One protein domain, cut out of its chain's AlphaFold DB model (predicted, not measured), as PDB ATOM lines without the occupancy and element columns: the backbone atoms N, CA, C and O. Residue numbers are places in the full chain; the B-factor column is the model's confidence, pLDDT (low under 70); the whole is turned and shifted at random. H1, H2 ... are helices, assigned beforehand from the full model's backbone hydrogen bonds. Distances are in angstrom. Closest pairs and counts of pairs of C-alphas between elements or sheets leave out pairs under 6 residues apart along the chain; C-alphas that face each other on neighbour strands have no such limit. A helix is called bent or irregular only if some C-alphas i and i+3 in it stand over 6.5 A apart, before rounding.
ATOM      1  N   HIS A 243       1.475   5.417  -5.043       96.25
ATOM      2  CA  HIS A 243       0.050   5.784  -5.074       96.25
ATOM      3  C   HIS A 243      -0.914   4.656  -5.450       96.25
ATOM      4  O   HIS A 243      -2.122   4.888  -5.429       96.25
ATOM      5  N   GLY A 244      -0.426   3.484  -5.847       95.31
ATOM      6  CA  GLY A 244      -1.246   2.290  -6.062       95.31
ATOM      7  C   GLY A 244      -1.802   1.728  -4.752       95.31
ATOM      8  O   GLY A 244      -1.295   2.037  -3.679       95.31
ATOM      9  N   GLN A 245      -2.860   0.931  -4.850       96.19
ATOM     10  CA  GLN A 245      -3.469   0.216  -3.728       96.19
ATOM     11  C   GLN A 245      -4.022  -1.107  -4.258       96.19
ATOM     12  O   GLN A 245      -5.220  -1.247  -4.481       96.19
ATOM     13  N   ILE A 246      -3.135  -2.067  -4.520       95.31
ATOM     14  CA  ILE A 246      -3.456  -3.279  -5.285       95.31
ATOM     15  C   ILE A 246      -4.519  -4.142  -4.599       95.31
ATOM     16  O   ILE A 246      -5.268  -4.853  -5.257       95.31
ATOM     17  N   TRP A 247      -4.631  -4.050  -3.275       96.44
ATOM     18  CA  TRP A 247      -5.644  -4.766  -2.504       96.44
ATOM     19  C   TRP A 247      -7.081  -4.295  -2.804       96.44
ATOM     20  O   TRP A 247      -8.012  -5.085  -2.660       96.44
ATOM     21  N   LEU A 248      -7.276  -3.059  -3.292       97.38
ATOM     22  CA  LEU A 248      -8.588  -2.586  -3.754       97.38
ATOM     23  C   LEU A 248      -9.042  -3.296  -5.031       97.38
ATOM     24  O   LEU A 248     -10.242  -3.455  -5.252       97.38
ATOM     25  N   MET A 249      -8.100  -3.776  -5.849       96.19
ATOM     26  CA  MET A 249      -8.435  -4.531  -7.054       96.19
ATOM     27  C   MET A 249      -9.264  -5.773  -6.721       96.19
ATOM     28  O   MET A 249     -10.174  -6.116  -7.469       96.19
ATOM     29  N   THR A 250      -8.999  -6.423  -5.587       97.12
ATOM     30  CA  THR A 250      -9.755  -7.604  -5.168       97.12
ATOM     31  C   THR A 250     -11.233  -7.300  -4.947       97.12
ATOM     32  O   THR A 250     -12.091  -8.063  -5.386       97.12
ATOM     33  N   LEU A 251     -11.548  -6.166  -4.316       97.62
ATOM     34  CA  LEU A 251     -12.933  -5.730  -4.108       97.62
ATOM     35  C   LEU A 251     -13.618  -5.437  -5.448       97.62
ATOM     36  O   LEU A 251     -14.759  -5.842  -5.681       97.62
ATOM     37  N   ASN A 252     -12.888  -4.815  -6.375       96.69
ATOM     38  CA  ASN A 252     -13.398  -4.513  -7.708       96.69
ATOM     39  C   ASN A 252     -13.604  -5.778  -8.558       96.69
ATOM     40  O   ASN A 252     -14.600  -5.880  -9.281       96.69
ATOM     41  N   ALA A 253     -12.717  -6.767  -8.446       96.62
ATOM     42  CA  ALA A 253     -12.882  -8.082  -9.057       96.62
ATOM     43  C   ALA A 253     -14.082  -8.829  -8.450       96.62
ATOM     44  O   ALA A 253     -14.876  -9.420  -9.183       96.62
ATOM     45  N   TYR A 254     -14.289  -8.726  -7.131       97.12
ATOM     46  CA  TYR A 254     -15.469  -9.270  -6.450       97.12
ATOM     47  C   TYR A 254     -16.775  -8.624  -6.916       97.12
ATOM     48  O   TYR A 254     -17.775  -9.315  -7.135       97.12
ATOM     49  N   ALA A 255     -16.760  -7.315  -7.185       95.62
ATOM     50  CA  ALA A 255     -17.859  -6.627  -7.865       95.62
ATOM     51  C   ALA A 255     -18.215  -7.291  -9.203       95.62
ATOM     52  O   ALA A 255     -19.368  -7.265  -9.618       95.62
ATOM     53  N   ASN A 256     -17.241  -7.900  -9.876       94.50
ATOM     54  CA  ASN A 256     -17.400  -8.572 -11.161       94.50
ATOM     55  C   ASN A 256     -17.538 -10.096 -11.032       94.50
ATOM     56  O   ASN A 256     -17.473 -10.795 -12.037       94.50
ATOM     57  N   GLY A 257     -17.778 -10.617  -9.826       95.00
ATOM     58  CA  GLY A 257     -18.083 -12.029  -9.589       95.00
ATOM     59  C   GLY A 257     -16.882 -12.906  -9.225       95.00
ATOM     60  O   GLY A 257     -17.057 -14.110  -9.033       95.00
ATOM     61  N   TRP A 258     -15.668 -12.358  -9.101       96.81
ATOM     62  CA  TRP A 258     -14.554 -13.118  -8.525       96.81
ATOM     63  C   TRP A 258     -14.846 -13.424  -7.052       96.81
ATOM     64  O   TRP A 258     -15.231 -12.530  -6.309       96.81
ATOM     65  N   LEU A 259     -14.700 -14.679  -6.618       96.44
ATOM     66  CA  LEU A 259     -15.054 -15.105  -5.252       96.44
ATOM     67  C   LEU A 259     -16.498 -14.743  -4.843       96.44
ATOM     68  O   LEU A 259     -16.758 -14.460  -3.676       96.44
ATOM     69  N   ALA A 260     -17.452 -14.762  -5.783       95.38
ATOM     70  CA  ALA A 260     -18.854 -14.410  -5.516       95.38
ATOM     71  C   ALA A 260     -19.523 -15.260  -4.417       95.38
ATOM     72  O   ALA A 260     -20.521 -14.829  -3.848       95.38
ATOM     73  N   PHE A 261     -18.968 -16.438  -4.111       95.19
ATOM     74  CA  PHE A 261     -19.407 -17.306  -3.015       95.19
ATOM     75  C   PHE A 261     -19.105 -16.737  -1.619       95.19
ATOM     76  O   PHE A 261     -19.653 -17.218  -0.630       95.19
ATOM     77  N   LEU A 262     -18.227 -15.735  -1.513       96.75
ATOM     78  CA  LEU A 262     -17.969 -15.025  -0.266       96.75
ATOM     79  C   LEU A 262     -19.030 -13.944  -0.034       96.75
ATOM     80  O   LEU A 262     -19.400 -13.196  -0.943       96.75
ATOM     81  N   GLY A 263     -19.466 -13.807   1.218       96.44
ATOM     82  CA  GLY A 263     -20.211 -12.632   1.659       96.44
ATOM     83  C   GLY A 263     -19.344 -11.369   1.640       96.44
ATOM     84  O   GLY A 263     -18.111 -11.435   1.665       96.44
ATOM     85  N   THR A 264     -19.994 -10.207   1.635       96.69
ATOM     86  CA  THR A 264     -19.339  -8.891   1.633       96.69
ATOM     87  C   THR A 264     -18.329  -8.727   2.776       96.69
ATOM     88  O   THR A 264     -17.221  -8.244   2.564       96.69
ATOM     89  N   GLU A 265     -18.668  -9.171   3.985       97.75
ATOM     90  CA  GLU A 265     -17.777  -9.070   5.150       97.75
ATOM     91  C   GLU A 265     -16.493  -9.888   4.962       97.75
ATOM     92  O   GLU A 265     -15.394  -9.410   5.245       97.75
ATOM     93  N   ALA A 266     -16.618 -11.101   4.418       98.00
ATOM     94  CA  ALA A 266     -15.489 -11.994   4.190       98.00
ATOM     95  C   ALA A 266     -14.526 -11.443   3.129       98.00
ATOM     96  O   ALA A 266     -13.311 -11.496   3.320       98.00
ATOM     97  N   ILE A 267     -15.042 -10.871   2.032       97.75
ATOM     98  CA  ILE A 267     -14.174 -10.270   1.010       97.75
ATOM     99  C   ILE A 267     -13.509  -8.980   1.507       97.75
ATOM    100  O   ILE A 267     -12.340  -8.742   1.199       97.75
ATOM    101  N   VAL A 268     -14.195  -8.181   2.331       98.19
ATOM    102  CA  VAL A 268     -13.587  -7.014   2.985       98.19
ATOM    103  C   VAL A 268     -12.475  -7.451   3.936       98.19
ATOM    104  O   VAL A 268     -11.385  -6.880   3.895       98.19
ATOM    105  N   ALA A 269     -12.703  -8.486   4.749       98.06
ATOM    106  CA  ALA A 269     -11.680  -9.042   5.629       98.06
ATOM    107  C   ALA A 269     -10.467  -9.554   4.835       98.06
ATOM    108  O   ALA A 269      -9.327  -9.254   5.192       98.06
ATOM    109  N   TYR A 270     -10.700 -10.252   3.720       97.19
ATOM    110  CA  TYR A 270      -9.643 -10.706   2.817       97.19
ATOM    111  C   TYR A 270      -8.831  -9.534   2.240       97.19
ATOM    112  O   TYR A 270      -7.601  -9.536   2.293       97.19
ATOM    113  N   ALA A 271      -9.504  -8.494   1.743       97.12
ATOM    114  CA  ALA A 271      -8.850  -7.313   1.183       97.12
ATOM    115  C   ALA A 271      -8.038  -6.548   2.250       97.12
ATOM    116  O   ALA A 271      -6.895  -6.161   2.002       97.12
ATOM    117  N   LYS A 272      -8.578  -6.410   3.470       96.94
ATOM    118  CA  LYS A 272      -7.869  -5.828   4.623       96.94
ATOM    119  C   LYS A 272      -6.658  -6.661   5.042       96.94
ATOM    120  O   LYS A 272      -5.625  -6.083   5.366       96.94
ATOM    121  N   ALA A 273      -6.741  -7.990   4.989       97.06
ATOM    122  CA  ALA A 273      -5.608  -8.871   5.274       97.06
ATOM    123  C   ALA A 273      -4.483  -8.750   4.227       97.06
ATOM    124  O   ALA A 273      -3.310  -8.909   4.563       97.06
ATOM    125  N   ALA A 274      -4.817  -8.426   2.973       96.06
ATOM    126  CA  ALA A 274      -3.837  -8.171   1.915       96.06
ATOM    127  C   ALA A 274      -3.192  -6.773   2.007       96.06
ATOM    128  O   ALA A 274      -2.061  -6.586   1.551       96.06
ATOM    129  N   ALA A 275      -3.872  -5.792   2.609       96.75
ATOM    130  CA  ALA A 275      -3.433  -4.396   2.642       96.75
ATOM    131  C   ALA A 275      -2.026  -4.162   3.249       96.75
ATOM    132  O   ALA A 275      -1.272  -3.386   2.661       96.75
ATOM    133  N   PRO A 276      -1.590  -4.836   4.339       97.56
ATOM    134  CA  PRO A 276      -0.225  -4.694   4.864       97.56
ATOM    135  C   PRO A 276       0.873  -5.097   3.870       97.56
ATOM    136  O   PRO A 276       1.992  -4.589   3.935       97.56
ATOM    137  N   PHE A 277       0.558  -5.991   2.931       97.38
ATOM    138  CA  PHE A 277       1.486  -6.463   1.906       97.38
ATOM    139  C   PHE A 277       1.458  -5.611   0.633       97.38
ATOM    140  O   PHE A 277       2.242  -5.866  -0.280       97.38
ATOM    141  N   ASP A 278       0.614  -4.580   0.566       96.56
ATOM    142  CA  ASP A 278       0.443  -3.741  -0.619       96.56
ATOM    143  C   ASP A 278       1.767  -3.125  -1.100       96.56
ATOM    144  O   ASP A 278       2.147  -3.295  -2.257       96.56
ATOM    145  N   VAL A 279       2.516  -2.460  -0.216       97.31
ATOM    146  CA  VAL A 279       3.802  -1.844  -0.586       97.31
ATOM    147  C   VAL A 279       4.834  -2.899  -1.019       97.31
ATOM    148  O   VAL A 279       5.392  -2.734  -2.109       97.31
ATOM    149  N   PRO A 280       5.076  -3.993  -0.262       97.75
ATOM    150  CA  PRO A 280       5.939  -5.086  -0.715       97.75
ATOM    151  C   PRO A 280       5.550  -5.665  -2.081       97.75
ATOM    152  O   PRO A 280       6.421  -5.836  -2.934       97.75
ATOM    153  N   ILE A 281       4.261  -5.919  -2.322       97.44
ATOM    154  CA  ILE A 281       3.764  -6.469  -3.591       97.44
ATOM    155  C   ILE A 281       3.997  -5.476  -4.729       97.44
ATOM    156  O   ILE A 281       4.495  -5.859  -5.790       97.44
ATOM    157  N   ARG A 282       3.688  -4.189  -4.522       97.44
ATOM    158  CA  ARG A 282       3.883  -3.155  -5.546       97.44
ATOM    159  C   ARG A 282       5.361  -2.948  -5.875       97.44
ATOM    160  O   ARG A 282       5.729  -2.905  -7.049       97.44
ATOM    161  N   ALA A 283       6.216  -2.865  -4.857       97.69
ATOM    162  CA  ALA A 283       7.658  -2.747  -5.040       97.69
ATOM    163  C   ALA A 283       8.235  -3.986  -5.741       97.69
ATOM    164  O   ALA A 283       8.947  -3.849  -6.734       97.69
ATOM    165  N   GLY A 284       7.872  -5.188  -5.284       97.75
ATOM    166  CA  GLY A 284       8.296  -6.452  -5.885       97.75
ATOM    167  C   GLY A 284       7.861  -6.593  -7.344       97.75
ATOM    168  O   GLY A 284       8.670  -6.980  -8.184       97.75
ATOM    169  N   THR A 285       6.626  -6.194  -7.666       97.88
ATOM    170  CA  THR A 285       6.105  -6.171  -9.043       97.88
ATOM    171  C   THR A 285       6.953  -5.273  -9.937       97.88
ATOM    172  O   THR A 285       7.428  -5.714 -10.979       97.88
ATOM    173  N   VAL A 286       7.208  -4.029  -9.519       98.00
ATOM    174  CA  VAL A 286       8.016  -3.093 -10.314       98.00
ATOM    175  C   VAL A 286       9.461  -3.565 -10.442       98.00
ATOM    176  O   VAL A 286      10.039  -3.439 -11.517       98.00
ATOM    177  N   VAL A 287      10.043  -4.160  -9.396       97.44
ATOM    178  CA  VAL A 287      11.376  -4.769  -9.489       97.44
ATOM    179  C   VAL A 287      11.380  -5.886 -10.534       97.44
ATOM    180  O   VAL A 287      12.219  -5.868 -11.432       97.44
ATOM    181  N   LEU A 288      10.426  -6.818 -10.471       97.88
ATOM    182  CA  LEU A 288      10.322  -7.932 -11.416       97.88
ATOM    183  C   LEU A 288      10.100  -7.457 -12.862       97.88
ATOM    184  O   LEU A 288      10.636  -8.042 -13.801       97.88
ATOM    185  N   GLU A 289       9.334  -6.384 -13.049       97.81
ATOM    186  CA  GLU A 289       9.020  -5.849 -14.370       97.81
ATOM    187  C   GLU A 289      10.132  -4.971 -14.961       97.81
ATOM    188  O   GLU A 289      10.385  -5.047 -16.157       97.81
ATOM    189  N   VAL A 290      10.819  -4.151 -14.161       97.69
ATOM    190  CA  VAL A 290      11.846  -3.203 -14.640       97.69
ATOM    191  C   VAL A 290      13.214  -3.874 -14.751       97.69
ATOM    192  O   VAL A 290      13.920  -3.694 -15.744       97.69
ATOM    193  N   PHE A 291      13.597  -4.710 -13.782       97.25
ATOM    194  CA  PHE A 291      14.896  -5.392 -13.820       97.25
ATOM    195  C   PHE A 291      14.961  -6.513 -14.862       97.25
ATOM    196  O   PHE A 291      16.023  -7.108 -15.058       97.25
ATOM    197  N   VAL A 292      13.874  -6.763 -15.596       97.50
ATOM    198  CA  VAL A 292      13.854  -7.709 -16.713       97.50
ATOM    199  C   VAL A 292      14.904  -7.409 -17.787       97.50
ATOM    200  O   VAL A 292      15.354  -8.334 -18.456       97.50
ATOM    201  N   LEU A 293      15.375  -6.164 -17.930       97.56
ATOM    202  CA  LEU A 293      16.489  -5.846 -18.837       97.56
ATOM    203  C   LEU A 293      17.750  -6.679 -18.538       97.56
ATOM    204  O   LEU A 293      18.543  -6.940 -19.439       97.56
ATOM    205  N   ALA A 294      17.912  -7.135 -17.291       97.81
ATOM    206  CA  ALA A 294      18.995  -8.001 -16.844       97.81
ATOM    207  C   ALA A 294      18.712  -9.506 -16.984       97.81
ATOM    208  O   ALA A 294      19.579 -10.313 -16.639       97.81
ATOM    209  N   CYS A 295      17.548  -9.923 -17.500       97.56
ATOM    210  CA  CYS A 295      17.134 -11.329 -17.478       97.56
ATOM    211  C   CYS A 295      18.097 -12.258 -18.238       97.56
ATOM    212  O   CYS A 295      18.315 -13.389 -17.812       97.56
ATOM    213  N   LEU A 296      18.753 -11.767 -19.297       97.31
ATOM    214  CA  LEU A 296      19.733 -12.525 -20.086       97.31
ATOM    215  C   LEU A 296      21.198 -12.276 -19.695       97.31
ATOM    216  O   LEU A 296      22.100 -12.756 -20.378       97.31
ATOM    217  N   TRP A 297      21.465 -11.602 -18.571       97.31
ATOM    218  CA  TRP A 297      22.830 -11.420 -18.057       97.31
ATOM    219  C   TRP A 297      23.501 -12.762 -17.732       97.31
ATOM    220  O   TRP A 297      24.638 -13.025 -18.121       97.31
ATOM    221  N   ARG A 298      22.787 -13.632 -17.008       96.50
ATOM    222  CA  ARG A 298      23.240 -14.973 -16.606       96.50
ATOM    223  C   ARG A 298      22.060 -15.931 -16.561       96.50
ATOM    224  O   ARG A 298      20.958 -15.556 -16.175       96.50
ATOM    225  N   ARG A 299      22.326 -17.215 -16.805       96.00
ATOM    226  CA  ARG A 299      21.326 -18.292 -16.744       96.00
ATOM    227  C   ARG A 299      20.504 -18.317 -15.450       96.00
ATOM    228  O   ARG A 299      19.293 -18.483 -15.501       96.00
ATOM    229  N   ARG A 300      21.153 -18.154 -14.289       96.88
ATOM    230  CA  ARG A 300      20.462 -18.144 -12.983       96.88
ATOM    231  C   ARG A 300      19.491 -16.968 -12.850       96.88
ATOM    232  O   ARG A 300      18.442 -17.132 -12.245       96.88
ATOM    233  N   VAL A 301      19.827 -15.824 -13.445       97.44
ATOM    234  CA  VAL A 301      18.966 -14.637 -13.457       97.44
ATOM    235  C   VAL A 301      17.735 -14.900 -14.327       97.44
ATOM    236  O   VAL A 301      16.623 -14.659 -13.876       97.44
ATOM    237  N   LEU A 302      17.900 -15.500 -15.512       97.94
ATOM    238  CA  LEU A 302      16.764 -15.892 -16.355       97.94
ATOM    239  C   LEU A 302      15.817 -16.871 -15.644       97.94
ATOM    240  O   LEU A 302      14.605 -16.693 -15.690       97.94
ATOM    241  N   LEU A 303      16.364 -17.890 -14.971       97.88
ATOM    242  CA  LEU A 303      15.567 -18.851 -14.199       97.88
ATOM    243  C   LEU A 303      14.797 -18.176 -13.060       97.88
ATOM    244  O   LEU A 303      13.632 -18.499 -12.850       97.88
ATOM    245  N   PHE A 304      15.430 -17.226 -12.365       97.94
ATOM    246  CA  PHE A 304      14.768 -16.412 -11.348       97.94
ATOM    247  C   PHE A 304      13.582 -15.637 -11.933       97.94
ATOM    248  O   PHE A 304      12.495 -15.700 -11.370       97.94
ATOM    249  N   PHE A 305      13.749 -14.975 -13.084       98.38
ATOM    250  CA  PHE A 305      12.653 -14.245 -13.730       98.38
ATOM    251  C   PHE A 305      11.524 -15.160 -14.206       98.38
ATOM    252  O   PHE A 305      10.371 -14.854 -13.942       98.38
ATOM    253  N   LEU A 306      11.827 -16.297 -14.840       98.44
ATOM    254  CA  LEU A 306      10.801 -17.245 -15.296       98.44
ATOM    255  C   LEU A 306       9.966 -17.795 -14.128       98.44
ATOM    256  O   LEU A 306       8.746 -17.864 -14.226       98.44
ATOM    257  N   ALA A 307      10.609 -18.140 -13.007       98.50
ATOM    258  CA  ALA A 307       9.894 -18.538 -11.795       98.50
ATOM    259  C   ALA A 307       9.112 -17.361 -11.185       98.50
ATOM    260  O   ALA A 307       7.963 -17.519 -10.782       98.50
ATOM    261  N   GLY A 308       9.719 -16.173 -11.145       98.38
ATOM    262  CA  GLY A 308       9.094 -14.957 -10.632       98.38
ATOM    263  C   GLY A 308       7.840 -14.560 -11.410       98.38
ATOM    264  O   GLY A 308       6.841 -14.218 -10.792       98.38
ATOM    265  N   TRP A 309       7.854 -14.651 -12.741       98.38
ATOM    266  CA  TRP A 309       6.698 -14.369 -13.598       98.38
ATOM    267  C   TRP A 309       5.563 -15.363 -13.402       98.38
ATOM    268  O   TRP A 309       4.414 -14.950 -13.261       98.38
ATOM    269  N   PHE A 310       5.892 -16.646 -13.269       98.50
ATOM    270  CA  PHE A 310       4.903 -17.667 -12.958       98.50
ATOM    271  C   PHE A 310       4.206 -17.379 -11.617       98.50
ATOM    272  O   PHE A 310       2.978 -17.396 -11.528       98.50
ATOM    273  N   LEU A 311       4.984 -17.057 -10.575       98.25
ATOM    274  CA  LEU A 311       4.456 -16.683  -9.257       98.25
ATOM    275  C   LEU A 311       3.677 -15.362  -9.291       98.25
ATOM    276  O   LEU A 311       2.665 -15.222  -8.610       98.25
ATOM    277  N   PHE A 312       4.118 -14.403 -10.102       97.88
ATOM    278  CA  PHE A 312       3.423 -13.138 -10.314       97.88
ATOM    279  C   PHE A 312       2.025 -13.354 -10.908       97.88
ATOM    280  O   PHE A 312       1.056 -12.804 -10.385       97.88
ATOM    281  N   HIS A 313       1.885 -14.207 -11.928       98.31
ATOM    282  CA  HIS A 313       0.574 -14.545 -12.499       98.31
ATOM    283  C   HIS A 313      -0.328 -15.295 -11.519       98.31
ATOM    284  O   HIS A 313      -1.531 -15.043 -11.496       98.31
ATOM    285  N   LEU A 314       0.234 -16.166 -10.673       98.12
ATOM    286  CA  LEU A 314      -0.520 -16.779  -9.573       98.12
ATOM    287  C   LEU A 314      -1.042 -15.729  -8.588       98.12
ATOM    288  O   LEU A 314      -2.199 -15.799  -8.178       98.12
ATOM    289  N   GLY A 315      -0.216 -14.738  -8.245       97.44
ATOM    290  CA  GLY A 315      -0.626 -13.608  -7.411       97.44
ATOM    291  C   GLY A 315      -1.756 -12.796  -8.047       97.44
ATOM    292  O   GLY A 315      -2.745 -12.495  -7.382       97.44
ATOM    293  N   ILE A 316      -1.657 -12.504  -9.350       97.19
ATOM    294  CA  ILE A 316      -2.734 -11.843 -10.099       97.19
ATOM    295  C   ILE A 316      -4.022 -12.672 -10.046       97.19
ATOM    296  O   ILE A 316      -5.084 -12.116  -9.760       97.19
ATOM    297  N   PHE A 317      -3.944 -13.979 -10.298       97.94
ATOM    298  CA  PHE A 317      -5.113 -14.855 -10.280       97.94
ATOM    299  C   PHE A 317      -5.781 -14.873  -8.904       97.94
ATOM    300  O   PHE A 317      -6.985 -14.658  -8.817       97.94
ATOM    301  N   ALA A 318      -5.005 -15.035  -7.830       96.69
ATOM    302  CA  ALA A 318      -5.528 -15.032  -6.466       96.69
ATOM    303  C   ALA A 318      -6.275 -13.728  -6.130       96.69
ATOM    304  O   ALA A 318      -7.369 -13.762  -5.568       96.69
ATOM    305  N   MET A 319      -5.715 -12.582  -6.525       96.25
ATOM    306  CA  MET A 319      -6.287 -11.272  -6.207       96.25
ATOM    307  C   MET A 319      -7.473 -10.898  -7.103       96.25
ATOM    308  O   MET A 319      -8.381 -10.212  -6.653       96.25
ATOM    309  N   THR A 320      -7.482 -11.321  -8.371       96.19
ATOM    310  CA  THR A 320      -8.377 -10.729  -9.387       96.19
ATOM    311  C   THR A 320      -9.222 -11.724 -10.176       96.19
ATOM    312  O   THR A 320     -10.101 -11.307 -10.924       96.19
ATOM    313  N   GLY A 321      -8.935 -13.023 -10.090       96.62
ATOM    314  CA  GLY A 321      -9.543 -14.031 -10.959       96.62
ATOM    315  C   GLY A 321      -9.048 -14.003 -12.411       96.62
ATOM    316  O   GLY A 321      -9.513 -14.801 -13.226       96.62
ATOM    317  N   MET A 322      -8.096 -13.130 -12.773       97.19
ATOM    318  CA  MET A 322      -7.441 -13.173 -14.086       97.19
ATOM    319  C   MET A 322      -6.431 -14.319 -14.137       97.19
ATOM    320  O   MET A 322      -5.352 -14.244 -13.550       97.19
ATOM    321  N   PHE A 323      -6.762 -15.375 -14.870       97.75
ATOM    322  CA  PHE A 323      -5.939 -16.567 -15.000       97.75
ATOM    323  C   PHE A 323      -5.131 -16.540 -16.303       97.75
ATOM    324  O   PHE A 323      -5.598 -16.938 -17.374       97.75
ATOM    325  N   PHE A 324      -3.881 -16.079 -16.228       97.31
ATOM    326  CA  PHE A 324      -2.925 -16.072 -17.348       97.31
ATOM    327  C   PHE A 324      -2.297 -17.458 -17.596       97.31
ATOM    328  O   PHE A 324      -1.101 -17.580 -17.852       97.31
ATOM    329  N   TRP A 325      -3.093 -18.528 -17.537       98.25
ATOM    330  CA  TRP A 325      -2.597 -19.909 -17.575       98.25
ATOM    331  C   TRP A 325      -1.790 -20.235 -18.837       98.25
ATOM    332  O   TRP A 325      -0.798 -20.956 -18.765       98.25
ATOM    333  N   ILE A 326      -2.159 -19.647 -19.979       98.19
ATOM    334  CA  ILE A 326      -1.428 -19.800 -21.240       98.19
ATOM    335  C   ILE A 326       0.022 -19.314 -21.090       98.19
ATOM    336  O   ILE A 326       0.961 -19.976 -21.539       98.19
ATOM    337  N   TRP A 327       0.209 -18.169 -20.430       98.31
ATOM    338  CA  TRP A 327       1.527 -17.590 -20.181       98.31
ATOM    339  C   TRP A 327       2.291 -18.433 -19.168       98.31
ATOM    340  O   TRP A 327       3.424 -18.819 -19.434       98.31
ATOM    341  N   MET A 328       1.634 -18.815 -18.072       98.62
ATOM    342  CA  MET A 328       2.220 -19.654 -17.026       98.62
ATOM    343  C   MET A 328       2.739 -20.994 -17.566       98.62
ATOM    344  O   MET A 328       3.850 -21.404 -17.235       98.62
ATOM    345  N   VAL A 329       1.978 -21.678 -18.429       98.62
ATOM    346  CA  VAL A 329       2.411 -22.943 -19.049       98.62
ATOM    347  C   VAL A 329       3.620 -22.719 -19.964       98.62
ATOM    348  O   VAL A 329       4.571 -23.505 -19.942       98.62
ATOM    349  N   MET A 330       3.624 -21.633 -20.740       98.38
ATOM    350  CA  MET A 330       4.747 -21.286 -21.610       98.38
ATOM    351  C   MET A 330       6.012 -20.935 -20.803       98.38
ATOM    352  O   MET A 330       7.102 -21.414 -21.121       98.38
ATOM    353  N   GLU A 331       5.877 -20.149 -19.736       98.44
ATOM    354  CA  GLU A 331       6.953 -19.784 -18.806       98.44
ATOM    355  C   GLU A 331       7.517 -21.009 -18.084       98.44
ATOM    356  O   GLU A 331       8.735 -21.182 -18.037       98.44
ATOM    357  N   ALA A 332       6.652 -21.905 -17.599       98.62
ATOM    358  CA  ALA A 332       7.058 -23.165 -16.985       98.62
ATOM    359  C   ALA A 332       7.816 -24.059 -17.981       98.62
ATOM    360  O   ALA A 332       8.858 -24.626 -17.644       98.62
ATOM    361  N   CYS A 333       7.354 -24.139 -19.234       98.44
ATOM    362  CA  CYS A 333       8.049 -24.871 -20.294       98.44
ATOM    363  C   CYS A 333       9.456 -24.301 -20.544       98.44
ATOM    364  O   CYS A 333      10.443 -25.044 -20.551       98.44
ATOM    365  N   LEU A 334       9.571 -22.976 -20.678       98.38
ATOM    366  CA  LEU A 334      10.852 -22.287 -20.836       98.38
ATOM    367  C   LEU A 334      11.766 -22.485 -19.621       98.38
ATOM    368  O   LEU A 334      12.960 -22.743 -19.794       98.38
ATOM    369  N   PHE A 335      11.221 -22.427 -18.404       98.31
ATOM    370  CA  PHE A 335      11.960 -22.686 -17.169       98.31
ATOM    371  C   PHE A 335      12.564 -24.088 -17.186       98.31
ATOM    372  O   PHE A 335      13.773 -24.235 -17.006       98.31
ATOM    373  N   VAL A 336      11.757 -25.115 -17.479       97.81
ATOM    374  CA  VAL A 336      12.212 -26.513 -17.546       97.81
ATOM    375  C   VAL A 336      13.297 -26.691 -18.610       97.81
ATOM    376  O   VAL A 336      14.304 -27.352 -18.348       97.81
ATOM    377  N   ILE A 337      13.151 -26.067 -19.784       96.44
ATOM    378  CA  ILE A 337      14.161 -26.111 -20.851       96.44
ATOM    379  C   ILE A 337      15.488 -25.505 -20.376       96.44
ATOM    380  O   ILE A 337      16.528 -26.163 -20.448       96.44
ATOM    381  N   VAL A 338      15.472 -24.279 -19.844       96.31
ATOM    382  CA  VAL A 338      16.690 -23.598 -19.365       96.31
ATOM    383  C   VAL A 338      17.299 -24.332 -18.169       96.31
ATOM    384  O   VAL A 338      18.525 -24.386 -18.024       96.31
ATOM    385  N   TRP A 339      16.473 -24.928 -17.308       96.19
ATOM    386  CA  TRP A 339      16.907 -25.715 -16.158       96.19
ATOM    387  C   TRP A 339      17.617 -27.009 -16.571       96.19
ATOM    388  O   TRP A 339      18.649 -27.352 -15.985       96.19
ATOM    389  N   ARG A 340      17.115 -27.701 -17.601       94.62
ATOM    390  CA  ARG A 340      17.699 -28.951 -18.113       94.62
ATOM    391  C   ARG A 340      18.945 -28.735 -18.967       94.62
ATOM    392  O   ARG A 340      19.863 -29.544 -18.894       94.62
ATOM    393  N   LEU A 341      19.044 -27.627 -19.703       90.50
ATOM    394  CA  LEU A 341      20.238 -27.264 -20.481       90.50
ATOM    395  C   LEU A 341      21.363 -26.738 -19.565       90.50
ATOM    396  O   LEU A 341      21.722 -25.559 -19.592       90.50
ATOM    397  N   LYS A 342      21.888 -27.610 -18.691       82.75
ATOM    398  CA  LYS A 342      22.897 -27.263 -17.676       82.75
ATOM    399  C   LYS A 342      24.289 -27.023 -18.251       82.75
ATOM    400  O   LYS A 342      25.035 -26.241 -17.665       82.75
ATOM    401  N   THR A 343      24.621 -27.676 -19.361       76.94
ATOM    402  CA  THR A 343      25.966 -27.659 -19.938       76.94
ATOM    403  C   THR A 343      26.344 -26.247 -20.396       76.94
ATOM    404  O   THR A 343      25.625 -25.664 -21.220       76.94
ATOM    405  N   PRO A 344      27.453 -25.673 -19.886       70.62
ATOM    406  CA  PRO A 344      27.999 -24.426 -20.407       70.62
ATOM    407  C   PRO A 344      28.130 -24.506 -21.934       70.62
ATOM    408  O   PRO A 344      28.689 -25.461 -22.460       70.62
ATOM    409  N   GLY A 345      27.557 -23.537 -22.651       75.75
ATOM    410  CA  GLY A 345      27.567 -23.505 -24.120       75.75
ATOM    411  C   GLY A 345      26.343 -24.111 -24.820       75.75
ATOM    412  O   GLY A 345      26.154 -23.828 -25.999       75.75
ATOM    413  N   ALA A 346      25.454 -24.839 -24.126       82.06
ATOM    414  CA  ALA A 346      24.216 -25.354 -24.735       82.06
ATOM    415  C   ALA A 346      23.298 -24.229 -25.260       82.06
ATOM    416  O   ALA A 346      22.635 -24.374 -26.286       82.06
ATOM    417  N   LEU A 347      23.303 -23.084 -24.571       87.12
ATOM    418  CA  LEU A 347      22.708 -21.828 -25.019       87.12
ATOM    419  C   LEU A 347      23.764 -20.718 -24.897       87.12
ATOM    420  O   LEU A 347      23.915 -20.141 -23.815       87.12
ATOM    421  N   PRO A 348      24.504 -20.385 -25.971       90.50
ATOM    422  CA  PRO A 348      25.559 -19.366 -25.950       90.50
ATOM    423  C   PRO A 348      24.995 -17.929 -25.969       90.50
ATOM    424  O   PRO A 348      25.545 -17.043 -26.616       90.50
ATOM    425  N   ILE A 349      23.881 -17.699 -25.266       94.06
ATOM    426  CA  ILE A 349      23.126 -16.436 -25.229       94.06
ATOM    427  C   ILE A 349      23.429 -15.603 -23.973       94.06
ATOM    428  O   ILE A 349      23.001 -14.462 -23.874       94.06
ATOM    429  N   PHE A 350      24.177 -16.158 -23.016       94.31
ATOM    430  CA  PHE A 350      24.549 -15.499 -21.757       94.31
ATOM    431  C   PHE A 350      25.945 -14.874 -21.854       94.31
ATOM    432  O   PHE A 350      26.866 -15.256 -21.133       94.31
ATOM    433  N   SER A 351      26.124 -13.954 -22.800       93.62
ATOM    434  CA  SER A 351      27.359 -13.179 -22.963       93.62
ATOM    435  C   SER A 351      27.062 -11.684 -22.919       93.62
ATOM    436  O   SER A 351      25.938 -11.270 -23.199       93.62
ATOM    437  N   LEU A 352      28.076 -10.861 -22.628       95.00
ATOM    438  CA  LEU A 352      27.921  -9.402 -22.572       95.00
ATOM    439  C   LEU A 352      27.304  -8.832 -23.861       95.00
ATOM    440  O   LEU A 352      26.447  -7.957 -23.803       95.00
ATOM    441  N   ARG A 353      27.690  -9.371 -25.025       95.00
ATOM    442  CA  ARG A 353      27.155  -8.951 -26.329       95.00
ATOM    443  C   ARG A 353      25.650  -9.211 -26.438       95.00
ATOM    444  O   ARG A 353      24.904  -8.302 -26.784       95.00
ATOM    445  N   TYR A 354      25.204 -10.430 -26.124       95.81
ATOM    446  CA  TYR A 354      23.777 -10.772 -26.151       95.81
ATOM    447  C   TYR A 354      22.989 -10.006 -25.097       95.81
ATOM    448  O   TYR A 354      21.887  -9.564 -25.393       95.81
ATOM    449  N   PHE A 355      23.566  -9.791 -23.914       97.06
ATOM    450  CA  PHE A 355      22.957  -8.974 -22.873       97.06
ATOM    451  C   PHE A 355      22.670  -7.545 -23.366       97.06
ATOM    452  O   PHE A 355      21.531  -7.090 -23.273       97.06
ATOM    453  N   VAL A 356      23.657  -6.870 -23.968       97.50
ATOM    454  CA  VAL A 356      23.475  -5.514 -24.521       97.50
ATOM    455  C   VAL A 356      22.391  -5.504 -25.601       97.50
ATOM    456  O   VAL A 356      21.490  -4.669 -25.564       97.50
ATOM    457  N   ILE A 357      22.419  -6.465 -26.529       97.62
ATOM    458  CA  ILE A 357      21.407  -6.562 -27.592       97.62
ATOM    459  C   ILE A 357      20.019  -6.835 -27.008       97.62
ATOM    460  O   ILE A 357      19.051  -6.214 -27.437       97.62
ATOM    461  N   SER A 358      19.899  -7.718 -26.012       98.12
ATOM    462  CA  SER A 358      18.615  -7.978 -25.362       98.12
ATOM    463  C   SER A 358      18.092  -6.759 -24.632       98.12
ATOM    464  O   SER A 358      16.910  -6.467 -24.755       98.12
ATOM    465  N   ALA A 359      18.946  -6.003 -23.938       98.25
ATOM    466  CA  ALA A 359      18.527  -4.785 -23.257       98.25
ATOM    467  C   ALA A 359      17.978  -3.754 -24.258       98.25
ATOM    468  O   ALA A 359      16.939  -3.149 -24.001       98.25
ATOM    469  N   LEU A 360      18.601  -3.617 -25.435       98.25
ATOM    470  CA  LEU A 360      18.102  -2.757 -26.514       98.25
ATOM    471  C   LEU A 360      16.776  -3.262 -27.107       98.25
ATOM    472  O   LEU A 360      15.846  -2.475 -27.293       98.25
ATOM    473  N   LEU A 361      16.653  -4.564 -27.387       98.38
ATOM    474  CA  LEU A 361      15.422  -5.155 -27.929       98.38
ATOM    475  C   LEU A 361      14.259  -5.073 -26.932       98.38
ATOM    476  O   LEU A 361      13.153  -4.696 -27.310       98.38
ATOM    477  N   ILE A 362      14.505  -5.388 -25.660       98.38
ATOM    478  CA  ILE A 362      13.508  -5.296 -24.591       98.38
ATOM    479  C   ILE A 362      13.144  -3.826 -24.348       98.38
ATOM    480  O   ILE A 362      11.964  -3.488 -24.318       98.38
ATOM    481  N   GLY A 363      14.135  -2.935 -24.271       97.94
ATOM    482  CA  GLY A 363      13.935  -1.495 -24.103       97.94
ATOM    483  C   GLY A 363      13.084  -0.863 -25.210       97.94
ATOM    484  O   GLY A 363      12.254   0.004 -24.940       97.94
ATOM    485  N   SER A 364      13.229  -1.351 -26.445       97.75
ATOM    486  CA  SER A 364      12.475  -0.912 -27.630       97.75
ATOM    487  C   SER A 364      11.172  -1.688 -27.878       97.75
ATOM    488  O   SER A 364      10.585  -1.576 -28.956       97.75
ATOM    489  N   ALA A 365      10.673  -2.436 -26.883       94.81
ATOM    490  CA  ALA A 365       9.471  -3.278 -26.952       94.81
ATOM    491  C   ALA A 365       8.281  -2.653 -27.696       94.81
ATOM    492  O   ALA A 365       7.598  -3.325 -28.475       94.81
ATOM    493  N   ARG A 366       8.019  -1.358 -27.473       95.69
ATOM    494  CA  ARG A 366       6.868  -0.656 -28.056       95.69
ATOM    495  C   ARG A 366       6.894  -0.626 -29.586       95.69
ATOM    496  O   ARG A 366       5.821  -0.632 -30.185       95.69
ATOM    497  N   LEU A 367       8.083  -0.622 -30.192       96.56
ATOM    498  CA  LEU A 367       8.270  -0.502 -31.640       96.56
ATOM    499  C   LEU A 367       7.958  -1.799 -32.392       96.56
ATOM    500  O   LEU A 367       7.542  -1.743 -33.543       96.56
ATOM    501  N   TRP A 368       8.150  -2.959 -31.760       96.75
ATOM    502  CA  TRP A 368       8.108  -4.242 -32.470       96.75
ATOM    503  C   TRP A 368       7.204  -5.294 -31.819       96.75
ATOM    504  O   TRP A 368       6.479  -6.011 -32.514       96.75
ATOM    505  N   ALA A 369       7.205  -5.386 -30.488       95.81
ATOM    506  CA  ALA A 369       6.399  -6.354 -29.747       95.81
ATOM    507  C   ALA A 369       4.997  -5.812 -29.437       95.81
ATOM    508  O   ALA A 369       4.052  -6.590 -29.329       95.81
ATOM    509  N   GLY A 370       4.856  -4.487 -29.317       94.75
ATOM    510  CA  GLY A 370       3.589  -3.823 -29.004       94.75
ATOM    511  C   GLY A 370       2.851  -4.439 -27.806       94.75
ATOM    512  O   GLY A 370       1.670  -4.756 -27.959       94.75
ATOM    513  N   PRO A 371       3.518  -4.664 -26.653       94.62
ATOM    514  CA  PRO A 371       2.879  -5.284 -25.497       94.62
ATOM    515  C   PRO A 371       1.703  -4.426 -24.991       94.62
ATOM    516  O   PRO A 371       1.739  -3.196 -25.125       94.62
ATOM    517  N   PRO A 372       0.657  -5.044 -24.410       91.50
ATOM    518  CA  PRO A 372      -0.457  -4.300 -23.834       91.50
ATOM    519  C   PRO A 372       0.026  -3.409 -22.682       91.50
ATOM    520  O   PRO A 372       0.900  -3.788 -21.903       91.50
ATOM    521  N   ASN A 373      -0.556  -2.217 -22.558       91.12
ATOM    522  CA  ASN A 373      -0.272  -1.330 -21.435       91.12
ATOM    523  C   ASN A 373      -1.139  -1.718 -20.227       91.12
ATOM    524  O   ASN A 373      -2.284  -1.281 -20.123       91.12
ATOM    525  N   LEU A 374      -0.590  -2.540 -19.330       92.75
ATOM    526  CA  LEU A 374      -1.258  -2.977 -18.103       92.75
ATOM    527  C   LEU A 374      -0.826  -2.109 -16.915       92.75
ATOM    528  O   LEU A 374      -0.033  -2.522 -16.067       92.75
ATOM    529  N   THR A 375      -1.265  -0.851 -16.919       95.75
ATOM    530  CA  THR A 375      -0.930   0.136 -15.884       95.75
ATOM    531  C   THR A 375      -2.122   1.031 -15.578       95.75
ATOM    532  O   THR A 375      -2.655   1.690 -16.474       95.75
ATOM    533  N   TRP A 376      -2.509   1.072 -14.306       97.56
ATOM    534  CA  TRP A 376      -3.586   1.889 -13.751       97.56
ATOM    535  C   TRP A 376      -3.441   1.961 -12.222       97.56
ATOM    536  O   TRP A 376      -2.638   1.244 -11.628       97.56
TER     537      TRP A 376
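This is residues 243 to 376 of the 546 residues of an uncharacterized protein of Phycisphaeraceae bacterium (UniProt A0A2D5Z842). An elongated, loosely built layer of three long helical pieces, H2b, H3 and H4, has H3 in the middle and the other two along opposite sides of it. At one end the hairpin of H1 and the arm H2a makes a corner with this layer; at the other end H5 packs on the last residues of H2b, and the final stretch folds back past H6, with residues 370 to 375 standing free. The printed part has 134 residues with six named helices in the order H1 to H6 and no named strand; the class is all helix. It is loose, with a radius of gyration of the C-alphas of 17.9 A, and spans 56 by 30 by 26 A.

H1, residues 246 to 255, is followed by H2, residues 264 to 294, which by its hydrogen bonds was assigned as one helix but is bent, with C-alphas 276 and 279 7.4 A apart. Its arms H2a, residues 264 to 276, and H2b, residues 279 to 294, stand at a steep tilt of 59 degrees. Both arms are irregular: C-alphas 273 and 276 are 6.8 A apart, as are 290 and 293. H1 and H2a form a helical hairpin and touch, closest at the C-alphas of Trp 247 and Ala 271, 5.5 A, at a shallow tilt of 15 degrees, opposite ways. H3, residues 299 to 320, touches H1 with residues 319 to 320 alone; the closest C-alphas, of Thr 250 and Met 319, are 5.2 A apart. H2b and H3 form a hairpin at 37 degrees, only just a steep tilt, with the C-alphas of Leu 288 and Phe 305 closest at 7.1 A. H4, residues 325 to 340, forms another hairpin with H3, opposite ways at a shallow tilt of 21 degrees; their closest C-alphas, of Phe 310 and Met 328, are 5.3 A apart. H2b and H4 are apart. H5, residues 352 to 363, touches residues 293 to 294 alone of H2b, at a steep tilt of 56 degrees, with the C-alphas of Leu 293 and Ala 359 closest at 5.0 A. H6, residues 365 to 368, touches no helix and meets H5 only through their link. Every O i to N i+4 pair is within hydrogen-bond range in H3, H4 and H5, against 4 of 6 in H1, 8 of 9 in H2a and 9 of 12 in H2b; H6 is too short for such a pair.

H1 begins at C-alpha 246, (-3.456, -3.279, -5.285). From first to last C-alpha, H1 measures 15.0 A, H2a 19.8 A and H2b 23.1 A. H3 is 31.5 A long and starts at C-alpha 299, (21.326, -18.292, -16.744). H4 is 22.2 A, H5 16.1 A and H6 5.8 A long, and H6 ends at C-alpha 368, (8.108, -4.242, -32.470).

The C-alphas of Glu 265 and Gly 345 are the two farthest apart, 55.9 A, while those of the first and last printed residues, His 243 and Trp 376, are 10.2 A apart. The printed part has no cut. The link from H4 to H5, 11 residues, is long. The mean pLDDT of the printed part is 96.1, and no printed residue is under 70.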